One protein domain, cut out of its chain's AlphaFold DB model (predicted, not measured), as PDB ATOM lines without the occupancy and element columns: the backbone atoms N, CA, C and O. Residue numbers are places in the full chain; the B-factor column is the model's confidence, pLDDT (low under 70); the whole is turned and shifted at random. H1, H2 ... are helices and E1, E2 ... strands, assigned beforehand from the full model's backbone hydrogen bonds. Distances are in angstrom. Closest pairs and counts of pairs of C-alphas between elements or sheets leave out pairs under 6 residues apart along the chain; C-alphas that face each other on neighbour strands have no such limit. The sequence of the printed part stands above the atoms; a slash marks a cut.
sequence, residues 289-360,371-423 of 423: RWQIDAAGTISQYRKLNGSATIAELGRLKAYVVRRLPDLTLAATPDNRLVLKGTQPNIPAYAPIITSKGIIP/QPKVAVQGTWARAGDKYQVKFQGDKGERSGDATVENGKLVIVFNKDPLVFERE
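AT A GLANCE: This is residues 289 to 360 and 371 to 423 of the 423 residues of an uncharacterized protein of Verrucomicrobia bacterium (UniProt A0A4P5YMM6). Eight strands, E1 to E8, make a closed barrel, and three helices gather on one side of it: H1 packs on the barrel's outside over E8, H2 packs on H1, and H3 packs on H2. The strands follow round the ring in chain order, each pair of neighbours antiparallel, and E8 closes it beside E1. The printed part has 125 residues, with three named helices and eight named strands in the order E1 H1 H2 E2 E3 H3 E4 E5 E6 E7 E8; the class is mixed, helices and strands. The whole is compact, with a radius of gyration of the C-alphas of 14.0 A and spans of 42 by 33 by 27 A.

HOW THE PARTS SIT: Begin at E1, residues 289 to 292; on one side of it you find E2, residues 328 to 332, and on the other side E8, residues 416 to 422. Within hydrogen-bond range there are N 290 and O 329, 2.8 A, and N 291 and O 421, 2.8 A. H1, residues 294 to 304, is on the barrel, outside it and over E8, at a height over the sheet of 6.7 A; its closest C-alphas to E8 are those of Thr 297 and Val 419, 4.7 A. H2, residues 310 to 323, touches H1 in a helical hairpin, closest at the C-alphas of Ala 294 and Val 320, 6.0 A, opposite ways at 35.2 degrees, only just a steep tilt. E2 and E3, residues 336 to 341, form a hairpin, with N 330 and O 338 at 2.9 A. H3, residues 349 to 354, touches residues 312 to 316 of H2 alone, closest at the C-alphas of Glu 312 and Ile 353, 5.4 A. Past the cut, E4, residues 374 to 383, pairs with E3 through N 339 and O 376, 2.9 A. E4, E5 (residues 386 to 393), E6 (residues 396 to 405), E7 (residues 408 to 413) and E8 form a meander, each strand the antiparallel neighbour of the one before. Look there at N 381 and O 388, 2.9 A, N 389 and O 400, 2.9 A, N 403 and O 410, 2.9 A, and N 411 and O 418, 2.8 A. In H1, H2 and H3 every O i to N i+4 pair is within hydrogen-bond range.

IN THESE COORDINATES: Find C-alpha 289 at (11.220, 20.885, -14.230), where E1 begins. H2 runs 19.6 A from C-alpha 310 at (13.118, 31.378, -44.310). E4 spans 28.0 A, E6 28.3 A and E5 22.5 A; E8 ends at C-alpha 422, (9.809, 17.483, -19.202).

THE WHOLE: The C-alphas of Pro 333 and Lys 356, 42.4 A apart, are the two farthest apart. Residues 361 to 370 are not printed, and C-alphas 360 and 371 stand 16.8 A apart across the cut. Of the links that are printed whole, E3 to H3 is short, the others are tight, and none is long. The model's pLDDT is under 70 at residues 342 to 360, 371 to 375 and 393 to 396.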
ATOM      1  N   ARG A 289      10.144  20.273 -13.461       80.50
ATOM      2  CA  ARG A 289      11.220  20.885 -14.230       80.50
ATOM      3  C   ARG A 289      11.011  20.602 -15.708       80.50
ATOM      4  O   ARG A 289      10.607  19.509 -16.101       80.50
ATOM      5  N   TRP A 290      11.273  21.623 -16.502       84.44
ATOM      6  CA  TRP A 290      11.077  21.615 -17.935       84.44
ATOM      7  C   TRP A 290      12.323  22.164 -18.611       84.44
ATOM      8  O   TRP A 290      12.779  23.260 -18.282       84.44
ATOM      9  N   GLN A 291      12.858  21.434 -19.575       85.50
ATOM     10  CA  GLN A 291      13.979  21.862 -20.393       85.50
ATOM     11  C   GLN A 291      13.477  22.371 -21.741       85.50
ATOM     12  O   GLN A 291      12.523  21.850 -22.309       85.50
ATOM     13  N   ILE A 292      14.092  23.425 -22.267       85.88
ATOM     14  CA  ILE A 292      13.705  23.992 -23.560       85.88
ATOM     15  C   ILE A 292      13.841  22.976 -24.712       85.88
ATOM     16  O   ILE A 292      14.922  22.477 -25.016       85.88
ATOM     17  N   ASP A 293      12.748  22.745 -25.435       86.31
ATOM     18  CA  ASP A 293      12.764  22.043 -26.716       86.31
ATOM     19  C   ASP A 293      12.965  23.075 -27.826       86.31
ATOM     20  O   ASP A 293      12.040  23.763 -28.282       86.31
ATOM     21  N   ALA A 294      14.214  23.201 -28.270       83.31
ATOM     22  CA  ALA A 294      14.582  24.127 -29.331       83.31
ATOM     23  C   ALA A 294      13.839  23.836 -30.646       83.31
ATOM     24  O   ALA A 294      13.458  24.768 -31.362       83.31
ATOM     25  N   ALA A 295      13.613  22.562 -30.977       83.56
ATOM     26  CA  ALA A 295      12.943  22.164 -32.211       83.56
ATOM     27  C   ALA A 295      11.436  22.443 -32.135       83.56
ATOM     28  O   ALA A 295      10.868  23.037 -33.061       83.56
ATOM     29  N   GLY A 296      10.806  22.092 -31.012       83.00
ATOM     30  CA  GLY A 296       9.413  22.405 -30.705       83.00
ATOM     31  C   GLY A 296       9.147  23.904 -30.712       83.00
ATOM     32  O   GLY A 296       8.187  24.350 -31.336       83.00
ATOM     33  N   THR A 297      10.052  24.693 -30.131       84.00
ATOM     34  CA  THR A 297       9.976  26.161 -30.101       84.00
ATOM     35  C   THR A 297       9.937  26.754 -31.513       84.00
ATOM     36  O   THR A 297       9.060  27.555 -31.835       84.00
ATOM     37  N   ILE A 298      10.833  26.313 -32.405       83.69
ATOM     38  CA  ILE A 298      10.875  26.784 -33.802       83.69
ATOM     39  C   ILE A 298       9.626  26.337 -34.578       83.69
ATOM     40  O   ILE A 298       9.072  27.109 -35.366       83.69
ATOM     41  N   SER A 299       9.175  25.098 -34.363       84.62
ATOM     42  CA  SER A 299       7.971  24.552 -35.001       84.62
ATOM     43  C   SER A 299       6.720  25.330 -34.592       84.62
ATOM     44  O   SER A 299       5.942  25.758 -35.449       84.62
ATOM     45  N   GLN A 300       6.564  25.601 -33.295       84.50
ATOM     46  CA  GLN A 300       5.446  26.372 -32.763       84.50
ATOM     47  C   GLN A 300       5.490  27.827 -33.241       84.50
ATOM     48  O   GLN A 300       4.452  28.382 -33.597       84.50
ATOM     49  N   TYR A 301       6.684  28.425 -33.342       84.19
ATOM     50  CA  TYR A 301       6.844  29.768 -33.904       84.19
ATOM     51  C   TYR A 301       6.351  29.834 -35.352       84.19
ATOM     52  O   TYR A 301       5.619  30.755 -35.704       84.19
ATOM     53  N   ARG A 302       6.697  28.842 -36.185       83.50
ATOM     54  CA  ARG A 302       6.221  28.757 -37.576       83.50
ATOM     55  C   ARG A 302       4.699  28.609 -37.656       83.50
ATOM     56  O   ARG A 302       4.089  29.216 -38.528       83.50
ATOM     57  N   LYS A 303       4.086  27.825 -36.760       84.50
ATOM     58  CA  LYS A 303       2.623  27.656 -36.710       84.50
ATOM     59  C   LYS A 303       1.903  28.957 -36.351       84.50
ATOM     60  O   LYS A 303       0.902  29.283 -36.979       84.50
ATOM     61  N   LEU A 304       2.413  29.697 -35.364       81.94
ATOM     62  CA  LEU A 304       1.815  30.959 -34.913       81.94
ATOM     63  C   LEU A 304       2.092  32.129 -35.872       81.94
ATOM     64  O   LEU A 304       1.287  33.053 -35.964       81.94
ATOM     65  N   ASN A 305       3.208  32.082 -36.605       81.00
ATOM     66  CA  ASN A 305       3.636  33.118 -37.542       81.00
ATOM     67  C   ASN A 305       3.771  32.545 -38.964       81.00
ATOM     68  O   ASN A 305       4.871  32.438 -39.505       81.00
ATOM     69  N   GLY A 306       2.639  32.199 -39.588       73.06
ATOM     70  CA  GLY A 306       2.589  31.605 -40.934       73.06
ATOM     71  C   GLY A 306       3.170  32.470 -42.068       73.06
ATOM     72  O   GLY A 306       3.408  31.959 -43.157       73.06
ATOM     73  N   SER A 307       3.434  33.756 -41.819       73.38
ATOM     74  CA  SER A 307       4.069  34.693 -42.759       73.38
ATOM     75  C   SER A 307       5.586  34.848 -42.569       73.38
ATOM     76  O   SER A 307       6.189  35.692 -43.228       73.38
ATOM     77  N   ALA A 308       6.208  34.095 -41.653       74.56
ATOM     78  CA  ALA A 308       7.640  34.205 -41.378       74.56
ATOM     79  C   ALA A 308       8.487  33.678 -42.549       74.56
ATOM     80  O   ALA A 308       8.290  32.566 -43.044       74.56
ATOM     81  N   THR A 309       9.477  34.458 -42.971       78.94
ATOM     82  CA  THR A 309      10.392  34.099 -44.061       78.94
ATOM     83  C   THR A 309      11.445  33.074 -43.616       78.94
ATOM     84  O   THR A 309      11.765  32.922 -42.434       78.94
ATOM     85  N   ILE A 310      12.058  32.372 -44.578       78.50
ATOM     86  CA  ILE A 310      13.118  31.378 -44.310       78.50
ATOM     87  C   ILE A 310      14.309  32.013 -43.569       78.50
ATOM     88  O   ILE A 310      14.877  31.400 -42.665       78.50
ATOM     89  N   ALA A 311      14.663  33.255 -43.914       76.44
ATOM     90  CA  ALA A 311      15.746  33.994 -43.266       76.44
ATOM     91  C   ALA A 311      15.440  34.292 -41.786       76.44
ATOM     92  O   ALA A 311      16.318  34.160 -40.931       76.44
ATOM     93  N   GLU A 312      14.194  34.640 -41.472       77.19
ATOM     94  CA  GLU A 312      13.728  34.909 -40.109       77.19
ATOM     95  C   GLU A 312      13.742  33.641 -39.248       77.19
ATOM     96  O   GLU A 312      14.275  33.650 -38.137       77.19
ATOM     97  N   LEU A 313      13.267  32.517 -39.794       79.12
ATOM     98  CA  LEU A 313      13.336  31.214 -39.126       79.12
ATOM     99  C   LEU A 313      14.783  30.744 -38.916       79.12
ATOM    100  O   LEU A 313      15.096  30.150 -37.883       79.12
ATOM    101  N   GLY A 314      15.683  31.033 -39.861       78.50
ATOM    102  CA  GLY A 314      17.114  30.758 -39.726       78.50
ATOM    103  C   GLY A 314      17.762  31.538 -38.577       78.50
ATOM    104  O   GLY A 314      18.515  30.962 -37.789       78.50
ATOM    105  N   ARG A 315      17.423  32.829 -38.429       79.50
ATOM    106  CA  ARG A 315      17.885  33.671 -37.309       79.50
ATOM    107  C   ARG A 315      17.333  33.192 -35.972       79.50
ATOM    108  O   ARG A 315      18.096  33.088 -35.014       79.50
ATOM    109  N   LEU A 316      16.047  32.843 -35.920       80.69
ATOM    110  CA  LEU A 316      15.425  32.282 -34.721       80.69
ATOM    111  C   LEU A 316      16.105  30.972 -34.309       80.69
ATOM    112  O   LEU A 316      16.502  30.831 -33.156       80.69
ATOM    113  N   LYS A 317      16.317  30.045 -35.253       81.38
ATOM    114  CA  LYS A 317      17.028  28.786 -34.993       81.38
ATOM    115  C   LYS A 317      18.431  29.040 -34.448       81.38
ATOM    116  O   LYS A 317      18.818  28.432 -33.454       81.38
ATOM    117  N   ALA A 318      19.183  29.946 -35.076       78.50
ATOM    118  CA  ALA A 318      20.516  30.310 -34.616       78.50
ATOM    119  C   ALA A 318      20.494  30.917 -33.207       78.50
ATOM    120  O   ALA A 318      21.404  30.650 -32.431       78.50
ATOM    121  N   TYR A 319      19.470  31.695 -32.857       79.38
ATOM    122  CA  TYR A 319      19.323  32.253 -31.517       79.38
ATOM    123  C   TYR A 319      18.964  31.178 -30.483       79.38
ATOM    124  O   TYR A 319      19.699  31.017 -29.515       79.38
ATOM    125  N   VAL A 320      17.898  30.401 -30.700       79.62
ATOM    126  CA  VAL A 320      17.420  29.398 -29.732       79.62
ATOM    127  C   VAL A 320      18.495  28.343 -29.458       79.62
ATOM    128  O   VAL A 320      18.862  28.135 -28.306       79.62
ATOM    129  N   VAL A 321      19.088  27.760 -30.506       79.56
ATOM    130  CA  VAL A 321      20.103  26.701 -30.360       79.56
ATOM    131  C   VAL A 321      21.390  27.221 -29.713       79.56
ATOM    132  O   VAL A 321      22.038  26.498 -28.968       79.56
ATOM    133  N   ARG A 322      21.789  28.470 -29.991       75.19
ATOM    134  CA  ARG A 322      23.080  28.997 -29.514       75.19
ATOM    135  C   ARG A 322      22.997  29.784 -28.208       75.19
ATOM    136  O   ARG A 322      24.033  30.011 -27.592       75.19
ATOM    137  N   ARG A 323      21.819  30.283 -27.818       71.75
ATOM    138  CA  ARG A 323      21.650  31.182 -26.657       71.75
ATOM    139  C   ARG A 323      20.729  30.643 -25.576       71.75
ATOM    140  O   ARG A 323      20.813  31.149 -24.461       71.75
ATOM    141  N   LEU A 324      19.885  29.660 -25.884       75.56
ATOM    142  CA  LEU A 324      18.955  29.067 -24.927       75.56
ATOM    143  C   LEU A 324      19.186  27.572 -24.629       75.56
ATOM    144  O   LEU A 324      18.251  26.992 -24.102       75.56
ATOM    145  N   PRO A 325      20.337  26.914 -24.906       73.00
ATOM    146  CA  PRO A 325      20.440  25.459 -24.706       73.00
ATOM    147  C   PRO A 325      20.245  25.028 -23.241       73.00
ATOM    148  O   PRO A 325      19.721  23.950 -22.985       73.00
ATOM    149  N   ASP A 326      20.589  25.903 -22.292       76.31
ATOM    150  CA  ASP A 326      20.520  25.625 -20.851       76.31
ATOM    151  C   ASP A 326      19.267  26.227 -20.188       76.31
ATOM    152  O   ASP A 326      19.213  26.362 -18.961       76.31
ATOM    153  N   LEU A 327      18.284  26.675 -20.984       79.94
ATOM    154  CA  LEU A 327      17.074  27.292 -20.450       79.94
ATOM    155  C   LEU A 327      16.182  26.215 -19.821       79.94
ATOM    156  O   LEU A 327      15.661  25.338 -20.509       79.94
ATOM    157  N   THR A 328      15.992  26.319 -18.511       81.94
ATOM    158  CA  THR A 328      15.159  25.420 -17.709       81.94
ATOM    159  C   THR A 328      14.093  26.223 -16.982       81.94
ATOM    160  O   THR A 328      14.336  27.342 -16.531       81.94
ATOM    161  N   LEU A 329      12.894  25.669 -16.882       83.00
ATOM    162  CA  LEU A 329      11.771  26.247 -16.164       83.00
ATOM    163  C   LEU A 329      11.370  25.297 -15.038       83.00
ATOM    164  O   LEU A 329      11.111  24.126 -15.285       83.00
ATOM    165  N   ALA A 330      11.288  25.806 -13.815       81.25
ATOM    166  CA  ALA A 330      10.750  25.079 -12.674       81.25
ATOM    167  C   ALA A 330       9.431  25.720 -12.233       81.25
ATOM    168  O   ALA A 330       9.394  26.921 -11.955       81.25
ATOM    169  N   ALA A 331       8.365  24.925 -12.172       81.62
ATOM    170  CA  ALA A 331       7.066  25.332 -11.646       81.62
ATOM    171  C   ALA A 331       6.817  24.661 -10.299       81.62
ATOM    172  O   ALA A 331       6.804  23.432 -10.212       81.62
ATOM    173  N   THR A 332       6.628  25.473  -9.257       78.00
ATOM    174  CA  THR A 332       6.416  24.987  -7.889       78.00
ATOM    175  C   THR A 332       4.940  25.077  -7.480       78.00
ATOM    176  O   THR A 332       4.215  25.924  -8.016       78.00
ATOM    177  N   PRO A 333       4.499  24.262  -6.498       74.75
ATOM    178  CA  PRO A 333       3.128  24.281  -5.970       74.75
ATOM    179  C   PRO A 333       2.692  25.628  -5.374       74.75
ATOM    180  O   PRO A 333       1.507  25.935  -5.336       74.75
ATOM    181  N   ASP A 334       3.642  26.472  -4.962       72.44
ATOM    182  CA  ASP A 334       3.380  27.803  -4.384       72.44
ATOM    183  C   ASP A 334       3.003  28.868  -5.434       72.44
ATOM    184  O   ASP A 334       3.200  30.065  -5.211       72.44
ATOM    185  N   ASN A 335       2.532  28.455  -6.614       80.50
ATOM    186  CA  ASN A 335       2.251  29.324  -7.761       80.50
ATOM    187  C   ASN A 335       3.467  30.125  -8.256       80.50
ATOM    188  O   ASN A 335       3.299  31.187  -8.859       80.50
ATOM    189  N   ARG A 336       4.696  29.646  -8.017       80.44
ATOM    190  CA  ARG A 336       5.932  30.299  -8.481       80.44
ATOM    191  C   ARG A 336       6.504  29.590  -9.703       80.44
ATOM    192  O   ARG A 336       6.470  28.367  -9.816       80.44
ATOM    193  N   LEU A 337       7.055  30.387 -10.611       82.31
ATOM    194  CA  LEU A 337       7.855  29.946 -11.747       82.31
ATOM    195  C   LEU A 337       9.268  30.486 -11.597       82.31
ATOM    196  O   LEU A 337       9.466  31.658 -11.281       82.31
ATOM    197  N   VAL A 338      10.256  29.646 -11.872       80.44
ATOM    198  CA  VAL A 338      11.657  30.056 -11.928       80.44
ATOM    199  C   VAL A 338      12.218  29.636 -13.273       80.44
ATOM    200  O   VAL A 338      12.336  28.449 -13.561       80.44
ATOM    201  N   LEU A 339      12.564  30.615 -14.104       80.50
ATOM    202  CA  LEU A 339      13.235  30.392 -15.376       80.50
ATOM    203  C   LEU A 339      14.736  30.602 -15.176       80.50
ATOM    204  O   LEU A 339      15.171  31.718 -14.897       80.50
ATOM    205  N   LYS A 340      15.528  29.540 -15.306       78.25
ATOM    206  CA  LYS A 340      16.985  29.574 -15.164       78.25
ATOM    207  C   LYS A 340      17.632  29.456 -16.527       78.25
ATOM    208  O   LYS A 340      17.300  28.571 -17.309       78.25
ATOM    209  N   GLY A 341      18.608  30.309 -16.789       73.50
ATOM    210  CA  GLY A 341      19.422  30.192 -17.985       73.50
ATOM    211  C   GLY A 341      20.528  31.225 -18.033       73.50
ATOM    212  O   GLY A 341      20.719  32.038 -17.132       73.50
ATOM    213  N   THR A 342      21.267  31.193 -19.128       66.50
ATOM    214  CA  THR A 342      22.410  32.079 -19.372       66.50
ATOM    215  C   THR A 342      21.976  33.485 -19.815       66.50
ATOM    216  O   THR A 342      22.782  34.412 -19.880       66.50
ATOM    217  N   GLN A 343      20.696  33.658 -20.155       65.62
ATOM    218  CA  GLN A 343      20.101  34.938 -20.534       65.62
ATOM    219  C   GLN A 343      19.349  35.529 -19.328       65.62
ATOM    220  O   GLN A 343      18.528  34.829 -18.741       65.62
ATOM    221  N   PRO A 344      19.548  36.818 -18.995       55.41
ATOM    222  CA  PRO A 344      18.879  37.454 -17.860       55.41
ATOM    223  C   PRO A 344      17.393  37.766 -18.088       55.41
ATOM    224  O   PRO A 344      16.711  38.186 -17.166       55.41
ATOM    225  N   ASN A 345      16.877  37.605 -19.310       65.44
ATOM    226  CA  ASN A 345      15.528  38.031 -19.674       65.44
ATOM    227  C   ASN A 345      14.842  37.012 -20.590       65.44
ATOM    228  O   ASN A 345      15.502  36.325 -21.371       65.44
ATOM    229  N   ILE A 346      13.505  36.977 -20.543       64.31
ATOM    230  CA  ILE A 346      12.695  36.157 -21.453       64.31
ATOM    231  C   ILE A 346      12.909  36.631 -22.893       64.31
ATOM    232  O   ILE A 346      12.716  37.824 -23.168       64.31
ATOM    233  N   PRO A 347      13.244  35.721 -23.826       66.56
ATOM    234  CA  PRO A 347      13.435  36.047 -25.231       66.56
ATOM    235  C   PRO A 347      12.255  36.825 -25.817       66.56
ATOM    236  O   PRO A 347      11.103  36.411 -25.712       66.56
ATOM    237  N   ALA A 348      12.531  37.960 -26.454       66.56
ATOM    238  CA  ALA A 348      11.598  38.614 -27.367       66.56
ATOM    239  C   ALA A 348      12.125  38.388 -28.780       66.56
ATOM    240  O   ALA A 348      13.220  38.859 -29.101       66.56
ATOM    241  N   TYR A 349      11.395  37.655 -29.619       66.12
ATOM    242  CA  TYR A 349      11.917  37.284 -30.934       66.12
ATOM    243  C   TYR A 349      11.793  38.419 -31.948       66.12
ATOM    244  O   TYR A 349      12.668  38.563 -32.798       66.12
ATOM    245  N   ALA A 350      10.785  39.287 -31.815       60.47
ATOM    246  CA  ALA A 350      10.576  40.442 -32.692       60.47
ATOM    247  C   ALA A 350      11.844  41.302 -32.947       60.47
ATOM    248  O   ALA A 350      12.183  41.503 -34.116       60.47
ATOM    249  N   PRO A 351      12.610  41.762 -31.933       59.91
ATOM    250  CA  PRO A 351      13.844  42.526 -32.167       59.91
ATOM    251  C   PRO A 351      14.986  41.687 -32.769       59.91
ATOM    252  O   PRO A 351      15.814  42.211 -33.508       59.91
ATOM    253  N   ILE A 352      15.033  40.382 -32.490       63.12
ATOM    254  CA  ILE A 352      16.086  39.472 -32.975       63.12
ATOM    255  C   ILE A 352      15.890  39.187 -34.467       63.12
ATOM    256  O   ILE A 352      16.841  39.174 -35.248       63.12
ATOM    257  N   ILE A 353      14.636  38.995 -34.863       62.00
ATOM    258  CA  ILE A 353      14.233  38.642 -36.219       62.00
ATOM    259  C   ILE A 353      14.336  39.855 -37.161       62.00
ATOM    260  O   ILE A 353      14.817  39.711 -38.289       62.00
ATOM    261  N   THR A 354      13.977  41.053 -36.680       57.53
ATOM    262  CA  THR A 354      13.982  42.305 -37.467       57.53
ATOM    263  C   THR A 354      15.342  43.004 -37.532       57.53
ATOM    264  O   THR A 354      15.584  43.769 -38.468       57.53
ATOM    265  N   SER A 355      16.264  42.741 -36.597       55.31
ATOM    266  CA  SER A 355      17.597  43.343 -36.663       55.31
ATOM    267  C   SER A 355      18.350  42.876 -37.920       55.31
ATOM    268  O   SER A 355      18.596  41.691 -38.136       55.31
ATOM    269  N   LYS A 356      18.773  43.828 -38.763       48.03
ATOM    270  CA  LYS A 356      19.777  43.606 -39.826       48.03
ATOM    271  C   LYS A 356      21.200  43.409 -39.256       48.03
ATOM    272  O   LYS A 356      22.169  43.434 -40.005       48.03
ATOM    273  N   GLY A 357      21.325  43.254 -37.936       45.81
ATOM    274  CA  GLY A 357      22.574  43.251 -37.189       45.81
ATOM    275  C   GLY A 357      23.064  41.844 -36.872       45.81
ATOM    276  O   GLY A 357      22.298  40.954 -36.516       45.81
ATOM    277  N   ILE A 358      24.373  41.678 -37.013       44.97
ATOM    278  CA  ILE A 358      25.181  40.512 -36.656       44.97
ATOM    279  C   ILE A 358      24.732  39.961 -35.293       44.97
ATOM    280  O   ILE A 358      24.766  40.685 -34.302       44.97
ATOM    281  N   ILE A 359      24.353  38.679 -35.228       50.56
ATOM    282  CA  ILE A 359      24.247  37.961 -33.948       50.56
ATOM    283  C   ILE A 359      25.641  38.062 -33.310       50.56
ATOM    284  O   ILE A 359      26.573  37.493 -33.884       50.56
ATOM    285  N   PRO A 360      25.838  38.785 -32.189       45.53
ATOM    286  CA  PRO A 360      27.176  38.977 -31.646       45.53
ATOM    287  C   PRO A 360      27.801  37.613 -31.345       45.53
ATOM    288  O   PRO A 360      27.165  36.753 -30.716       45.53
ATOM    289  N   GLN A 371      28.999  30.709 -16.552       44.81
ATOM    290  CA  GLN A 371      28.222  31.944 -16.431       44.81
ATOM    291  C   GLN A 371      27.148  31.714 -15.357       44.81
ATOM    292  O   GLN A 371      26.548  30.635 -15.339       44.81
ATOM    293  N   PRO A 372      26.912  32.672 -14.443       48.84
ATOM    294  CA  PRO A 372      25.890  32.510 -13.418       48.84
ATOM    295  C   PRO A 372      24.537  32.309 -14.106       48.84
ATOM    296  O   PRO A 372      24.136  33.131 -14.931       48.84
ATOM    297  N   LYS A 373      23.852  31.203 -13.792       57.38
ATOM    298  CA  LYS A 373      22.466  30.979 -14.218       57.38
ATOM    299  C   LYS A 373      21.632  32.116 -13.629       57.38
ATOM    300  O   LYS A 373      21.482  32.196 -12.411       57.38
ATOM    301  N   VAL A 374      21.136  33.016 -14.472       59.09
ATOM    302  CA  VAL A 374      20.223  34.071 -14.033       59.09
ATOM    303  C   VAL A 374      18.849  33.435 -13.886       59.09
ATOM    304  O   VAL A 374      18.381  32.745 -14.793       59.09
ATOM    305  N   ALA A 375      18.242  33.619 -12.717       65.81
ATOM    306  CA  ALA A 375      16.909  33.130 -12.408       65.81
ATOM    307  C   ALA A 375      15.909  34.284 -12.551       65.81
ATOM    308  O   ALA A 375      15.912  35.207 -11.741       65.81
ATOM    309  N   VAL A 376      15.061  34.231 -13.578       77.19
ATOM    310  CA  VAL A 376      13.908  35.129 -13.716       77.19
ATOM    311  C   VAL A 376      12.752  34.510 -12.941       77.19
ATOM    312  O   VAL A 376      12.366  33.368 -13.203       77.19
ATOM    313  N   GLN A 377      12.211  35.253 -11.978       80.94
ATOM    314  CA  GLN A 377      11.089  34.795 -11.165       80.94
ATOM    315  C   GLN A 377       9.754  35.187 -11.799       80.94
ATOM    316  O   GLN A 377       9.610  36.230 -12.444       80.94
ATOM    317  N   GLY A 378       8.766  34.326 -11.607       82.69
ATOM    318  CA  GLY A 378       7.422  34.496 -12.113       82.69
ATOM    319  C   GLY A 378       6.379  33.821 -11.240       82.69
ATOM    320  O   GLY A 378       6.697  33.160 -10.250       82.69
ATOM    321  N   THR A 379       5.121  33.984 -11.623       85.00
ATOM    322  CA  THR A 379       3.976  33.321 -11.014       85.00
ATOM    323  C   THR A 379       3.116  32.652 -12.071       85.00
ATOM    324  O   THR A 379       3.121  33.046 -13.240       85.00
ATOM    325  N   TRP A 380       2.385  31.620 -11.666       88.12
ATOM    326  CA  TRP A 380       1.416  30.951 -12.521       88.12
ATOM    327  C   TRP A 380       0.057  30.857 -11.833       88.12
ATOM    328  O   TRP A 380      -0.032  30.824 -10.610       88.12
ATOM    329  N   ALA A 381      -1.011  30.853 -12.622       85.56
ATOM    330  CA  ALA A 381      -2.373  30.664 -12.143       85.56
ATOM    331  C   ALA A 381      -3.152  29.795 -13.128       85.56
ATOM    332  O   ALA A 381      -3.027  29.949 -14.346       85.56
ATOM    333  N   ARG A 382      -3.972  28.880 -12.614       83.94
ATOM    334  CA  ARG A 382      -4.844  28.055 -13.451       83.94
ATOM    335  C   ARG A 382      -6.029  28.884 -13.954       83.94
ATOM    336  O   ARG A 382      -6.751  29.482 -13.163       83.94
ATOM    337  N   ALA A 383      -6.243  28.885 -15.266       81.62
ATOM    338  CA  ALA A 383      -7.340  29.560 -15.952       81.62
ATOM    339  C   ALA A 383      -8.084  28.541 -16.839       81.62
ATOM    340  O   ALA A 383      -7.880  28.468 -18.052       81.62
ATOM    341  N   GLY A 384      -8.930  27.712 -16.213       78.69
ATOM    342  CA  GLY A 384      -9.622  26.602 -16.879       78.69
ATOM    343  C   GLY A 384      -8.661  25.470 -17.268       78.69
ATOM    344  O   GLY A 384      -7.969  24.926 -16.402       78.69
ATOM    345  N   ASP A 385      -8.616  25.151 -18.566       76.88
ATOM    346  CA  ASP A 385      -7.718  24.147 -19.169       76.88
ATOM    347  C   ASP A 385      -6.336  24.714 -19.542       76.88
ATOM    348  O   ASP A 385      -5.464  23.994 -20.029       76.88
ATOM    349  N   LYS A 386      -6.128  26.018 -19.331       85.25
ATOM    350  CA  LYS A 386      -4.865  26.715 -19.587       85.25
ATOM    351  C   LYS A 386      -4.289  27.277 -18.294       85.25
ATOM    352  O   LYS A 386      -4.969  27.386 -17.273       85.25
ATOM    353  N   TYR A 387      -3.035  27.692 -18.357       86.81
ATOM    354  CA  TYR A 387      -2.338  28.372 -17.277       86.81
ATOM    355  C   TYR A 387      -1.967  29.780 -17.736       86.81
ATOM    356  O   TYR A 387      -1.487  29.965 -18.848       86.81
ATOM    357  N   GLN A 388      -2.171  30.782 -16.892       85.44
ATOM    358  CA  GLN A 388      -1.600  32.107 -17.104       85.44
ATOM    359  C   GLN A 388      -0.268  32.177 -16.379       85.44
ATOM    360  O   GLN A 388      -0.194  31.854 -15.194       85.44
ATOM    361  N   VAL A 389       0.775  32.605 -17.082       86.88
ATOM    362  CA  VAL A 389       2.115  32.760 -16.520       86.88
ATOM    363  C   VAL A 389       2.550  34.210 -16.601       86.88
ATOM    364  O   VAL A 389       2.303  34.898 -17.592       86.88
ATOM    365  N   LYS A 390       3.208  34.682 -15.551       84.25
ATOM    366  CA  LYS A 390       3.713  36.046 -15.426       84.25
ATOM    367  C   LYS A 390       5.155  35.984 -14.985       84.25
ATOM    368  O   LYS A 390       5.465  35.264 -14.050       84.25
ATOM    369  N   PHE A 391       6.030  36.743 -15.617       82.81
ATOM    370  CA  PHE A 391       7.436  36.810 -15.238       82.81
ATOM    371  C   PHE A 391       7.876  38.257 -15.095       82.81
ATOM    372  O   PHE A 391       7.539  39.095 -15.934       82.81
ATOM    373  N   GLN A 392       8.663  38.536 -14.060       74.44
ATOM    374  CA  GLN A 392       9.261  39.844 -13.822       74.44
ATOM    375  C   GLN A 392      10.715  39.820 -14.299       74.44
ATOM    376  O   GLN A 392      11.563  39.193 -13.669       74.44
ATOM    377  N   GLY A 393      10.998  40.464 -15.435       65.12
ATOM    378  CA  GLY A 393      12.363  40.661 -15.938       65.12
ATOM    379  C   GLY A 393      12.820  42.117 -15.821       65.12
ATOM    380  O   GLY A 393      12.017  43.007 -15.545       65.12
ATOM    381  N   ASP A 394      14.091  42.384 -16.134       59.47
ATOM    382  CA  ASP A 394      14.691  43.734 -16.089       59.47
ATOM    383  C   ASP A 394      13.985  44.735 -17.021       59.47
ATOM    384  O   ASP A 394      14.076  45.949 -16.851       59.47
ATOM    385  N   LYS A 395      13.300  44.220 -18.050       60.50
ATOM    386  CA  LYS A 395      12.578  44.998 -19.069       60.50
ATOM    387  C   LYS A 395      11.068  45.110 -18.806       60.50
ATOM    388  O   LYS A 395      10.344  45.550 -19.696       60.50
ATOM    389  N   GLY A 396      10.604  44.716 -17.617       66.19
ATOM    390  CA  GLY A 396       9.196  44.759 -17.207       66.19
ATOM    391  C   GLY A 396       8.524  43.384 -17.117       66.19
ATOM    392  O   GLY A 396       9.130  42.345 -17.388       66.19
ATOM    393  N   GLU A 397       7.251  43.386 -16.711       75.12
ATOM    394  CA  GLU A 397       6.428  42.180 -16.575       75.12
ATOM    395  C   GLU A 397       6.015  41.644 -17.955       75.12
ATOM    396  O   GLU A 397       5.463  42.373 -18.783       75.12
ATOM    397  N   ARG A 398       6.261  40.355 -18.214       77.75
ATOM    398  CA  ARG A 398       5.721  39.650 -19.387       77.75
ATOM    399  C   ARG A 398       4.728  38.597 -18.931       77.75
ATOM    400  O   ARG A 398       5.077  37.701 -18.166       77.75
ATOM    401  N   SER A 399       3.505  38.708 -19.434       81.94
ATOM    402  CA  SER A 399       2.449  37.712 -19.253       81.94
ATOM    403  C   SER A 399       2.304  36.859 -20.513       81.94
ATOM    404  O   SER A 399       2.503  37.359 -21.623       81.94
ATOM    405  N   GLY A 400       1.972  35.585 -20.346       83.31
ATOM    406  CA  GLY A 400       1.728  34.651 -21.439       83.31
ATOM    407  C   GLY A 400       0.740  33.560 -21.047       83.31
ATOM    408  O   GLY A 400       0.505  33.316 -19.863       83.31
ATOM    409  N   ASP A 401       0.184  32.900 -22.056       85.12
ATOM    410  CA  ASP A 401      -0.662  31.723 -21.867       85.12
ATOM    411  C   ASP A 401       0.194  30.467 -22.001       85.12
ATOM    412  O   ASP A 401       0.995  30.343 -22.928       85.12
ATOM    413  N   ALA A 402       0.017  29.529 -21.081       86.00
ATOM    414  CA  ALA A 402       0.722  28.266 -21.035       86.00
ATOM    415  C   ALA A 402      -0.253  27.088 -21.143       86.00
ATOM    416  O   ALA A 402      -1.298  27.057 -20.489       86.00
ATOM    417  N   THR A 403       0.090  26.107 -21.970       87.56
ATOM    418  CA  THR A 403      -0.670  24.865 -22.151       87.56
ATOM    419  C   THR A 403       0.267  23.671 -22.067       87.56
ATOM    420  O   THR A 403       1.387  23.719 -22.573       87.56
ATOM    421  N   VAL A 404      -0.182  22.597 -21.417       83.56
ATOM    422  CA  VAL A 404       0.573  21.342 -21.336       83.56
ATOM    423  C   VAL A 404      -0.129  20.309 -22.204       83.56
ATOM    424  O   VAL A 404      -1.249  19.909 -21.906       83.56
ATOM    425  N   GLU A 405       0.526  19.877 -23.279       81.56
ATOM    426  CA  GLU A 405       0.004  18.873 -24.208       81.56
ATOM    427  C   GLU A 405       1.084  17.826 -24.494       81.56
ATOM    428  O   GLU A 405       2.213  18.166 -24.840       81.56
ATOM    429  N   ASN A 406       0.745  16.537 -24.371       77.94
ATOM    430  CA  ASN A 406       1.632  15.409 -24.704       77.94
ATOM    431  C   ASN A 406       3.032  15.475 -24.056       77.94
ATOM    432  O   ASN A 406       4.031  15.161 -24.699       77.94
ATOM    433  N   GLY A 407       3.120  15.912 -22.794       77.75
ATOM    434  CA  GLY A 407       4.400  16.043 -22.085       77.75
ATOM    435  C   GLY A 407       5.252  17.241 -22.523       77.75
ATOM    436  O   GLY A 407       6.417  17.321 -22.139       77.75
ATOM    437  N   LYS A 408       4.680  18.171 -23.299       85.31
ATOM    438  CA  LYS A 408       5.301  19.444 -23.671       85.31
ATOM    439  C   LYS A 408       4.547  20.611 -23.055       85.31
ATOM    440  O   LYS A 408       3.327  20.703 -23.179       85.31
ATOM    441  N   LEU A 409       5.283  21.521 -22.437       86.25
ATOM    442  CA  LEU A 409       4.770  22.786 -21.936       86.25
ATOM    443  C   LEU A 409       5.012  23.865 -22.992       86.25
ATOM    444  O   LEU A 409       6.151  24.206 -23.302       86.25
ATOM    445  N   VAL A 410       3.940  24.414 -23.547       87.69
ATOM    446  CA  VAL A 410       3.988  25.502 -24.525       87.69
ATOM    447  C   VAL A 410       3.591  26.788 -23.824       87.69
ATOM    448  O   VAL A 410       2.456  26.914 -23.386       87.69
ATOM    449  N   ILE A 411       4.503  27.752 -23.745       86.25
ATOM    450  CA  ILE A 411       4.239  29.094 -23.220       86.25
ATOM    451  C   ILE A 411       4.261  30.081 -24.377       86.25
ATOM    452  O   ILE A 411       5.254  30.167 -25.090       86.25
ATOM    453  N   VAL A 412       3.199  30.858 -24.562       84.31
ATOM    454  CA  VAL A 412       3.102  31.857 -25.629       84.31
ATOM    455  C   VAL A 412       3.088  33.257 -25.030       84.31
ATOM    456  O   VAL A 412       2.117  33.673 -24.402       84.31
ATOM    457  N   PHE A 413       4.156  34.016 -25.275       81.44
ATOM    458  CA  PHE A 413       4.229  35.438 -24.940       81.44
ATOM    459  C   PHE A 413       3.843  36.268 -26.165       81.44
ATOM    460  O   PHE A 413       4.682  36.552 -27.024       81.44
ATOM    461  N   ASN A 414       2.575  36.672 -26.264       78.31
ATOM    462  CA  ASN A 414       1.993  37.316 -27.450       78.31
ATOM    463  C   ASN A 414       2.104  36.441 -28.719       78.31
ATOM    464  O   ASN A 414       1.189  35.691 -29.035       78.31
ATOM    465  N   LYS A 415       3.223  36.538 -29.452       75.38
ATOM    466  CA  LYS A 415       3.536  35.772 -30.679       75.38
ATOM    467  C   LYS A 415       4.865  35.011 -30.604       75.38
ATOM    468  O   LYS A 415       5.294  34.426 -31.600       75.38
ATOM    469  N   ASP A 416       5.499  35.021 -29.434       81.12
ATOM    470  CA  ASP A 416       6.779  34.380 -29.165       81.12
ATOM    471  C   ASP A 416       6.540  33.119 -28.309       81.12
ATOM    472  O   ASP A 416       6.428  33.230 -27.084       81.12
ATOM    473  N   PRO A 417       6.395  31.924 -28.915       84.81
ATOM    474  CA  PRO A 417       6.268  30.678 -28.175       84.81
ATOM    475  C   PRO A 417       7.614  30.196 -27.638       84.81
ATOM    476  O   PRO A 417       8.617  30.249 -28.340       84.81
ATOM    477  N   LEU A 418       7.603  29.629 -26.441       84.00
ATOM    478  CA  LEU A 418       8.655  28.802 -25.869       84.00
ATOM    479  C   LEU A 418       8.053  27.430 -25.585       84.00
ATOM    480  O   LEU A 418       7.034  27.331 -24.907       84.00
ATOM    481  N   VAL A 419       8.657  26.382 -26.135       85.62
ATOM    482  CA  VAL A 419       8.219  25.003 -25.909       85.62
ATOM    483  C   VAL A 419       9.257  24.317 -25.053       85.62
ATOM    484  O   VAL A 419      10.438  24.335 -25.391       85.62
ATOM    485  N   PHE A 420       8.812  23.706 -23.970       86.25
ATOM    486  CA  PHE A 420       9.642  22.937 -23.068       86.25
ATOM    487  C   PHE A 420       9.190  21.475 -23.054       86.25
ATOM    488  O   PHE A 420       8.000  21.182 -23.155       86.25
ATOM    489  N   GLU A 421      10.144  20.569 -22.921       86.19
ATOM    490  CA  GLU A 421       9.945  19.150 -22.644       86.19
ATOM    491  C   GLU A 421      10.225  18.886 -21.164       86.19
ATOM    492  O   GLU A 421      10.965  19.630 -20.520       86.19
ATOM    493  N   ARG A 422       9.578  17.869 -20.598       81.44
ATOM    494  CA  ARG A 422       9.809  17.483 -19.202       81.44
ATOM    495  C   ARG A 422      11.207  16.869 -19.071       81.44
ATOM    496  O   ARG A 422      11.574  16.066 -19.927       81.44
ATOM    497  N   GLU A 423      11.958  17.306 -18.058       70.19
ATOM    498  CA  GLU A 423      13.326  16.823 -17.771       70.19
ATOM    499  C   GLU A 423      13.349  15.342 -17.363       70.19
ATOM    500  O   GLU A 423      12.391  14.906 -16.676       70.19
TER     501      GLU A 423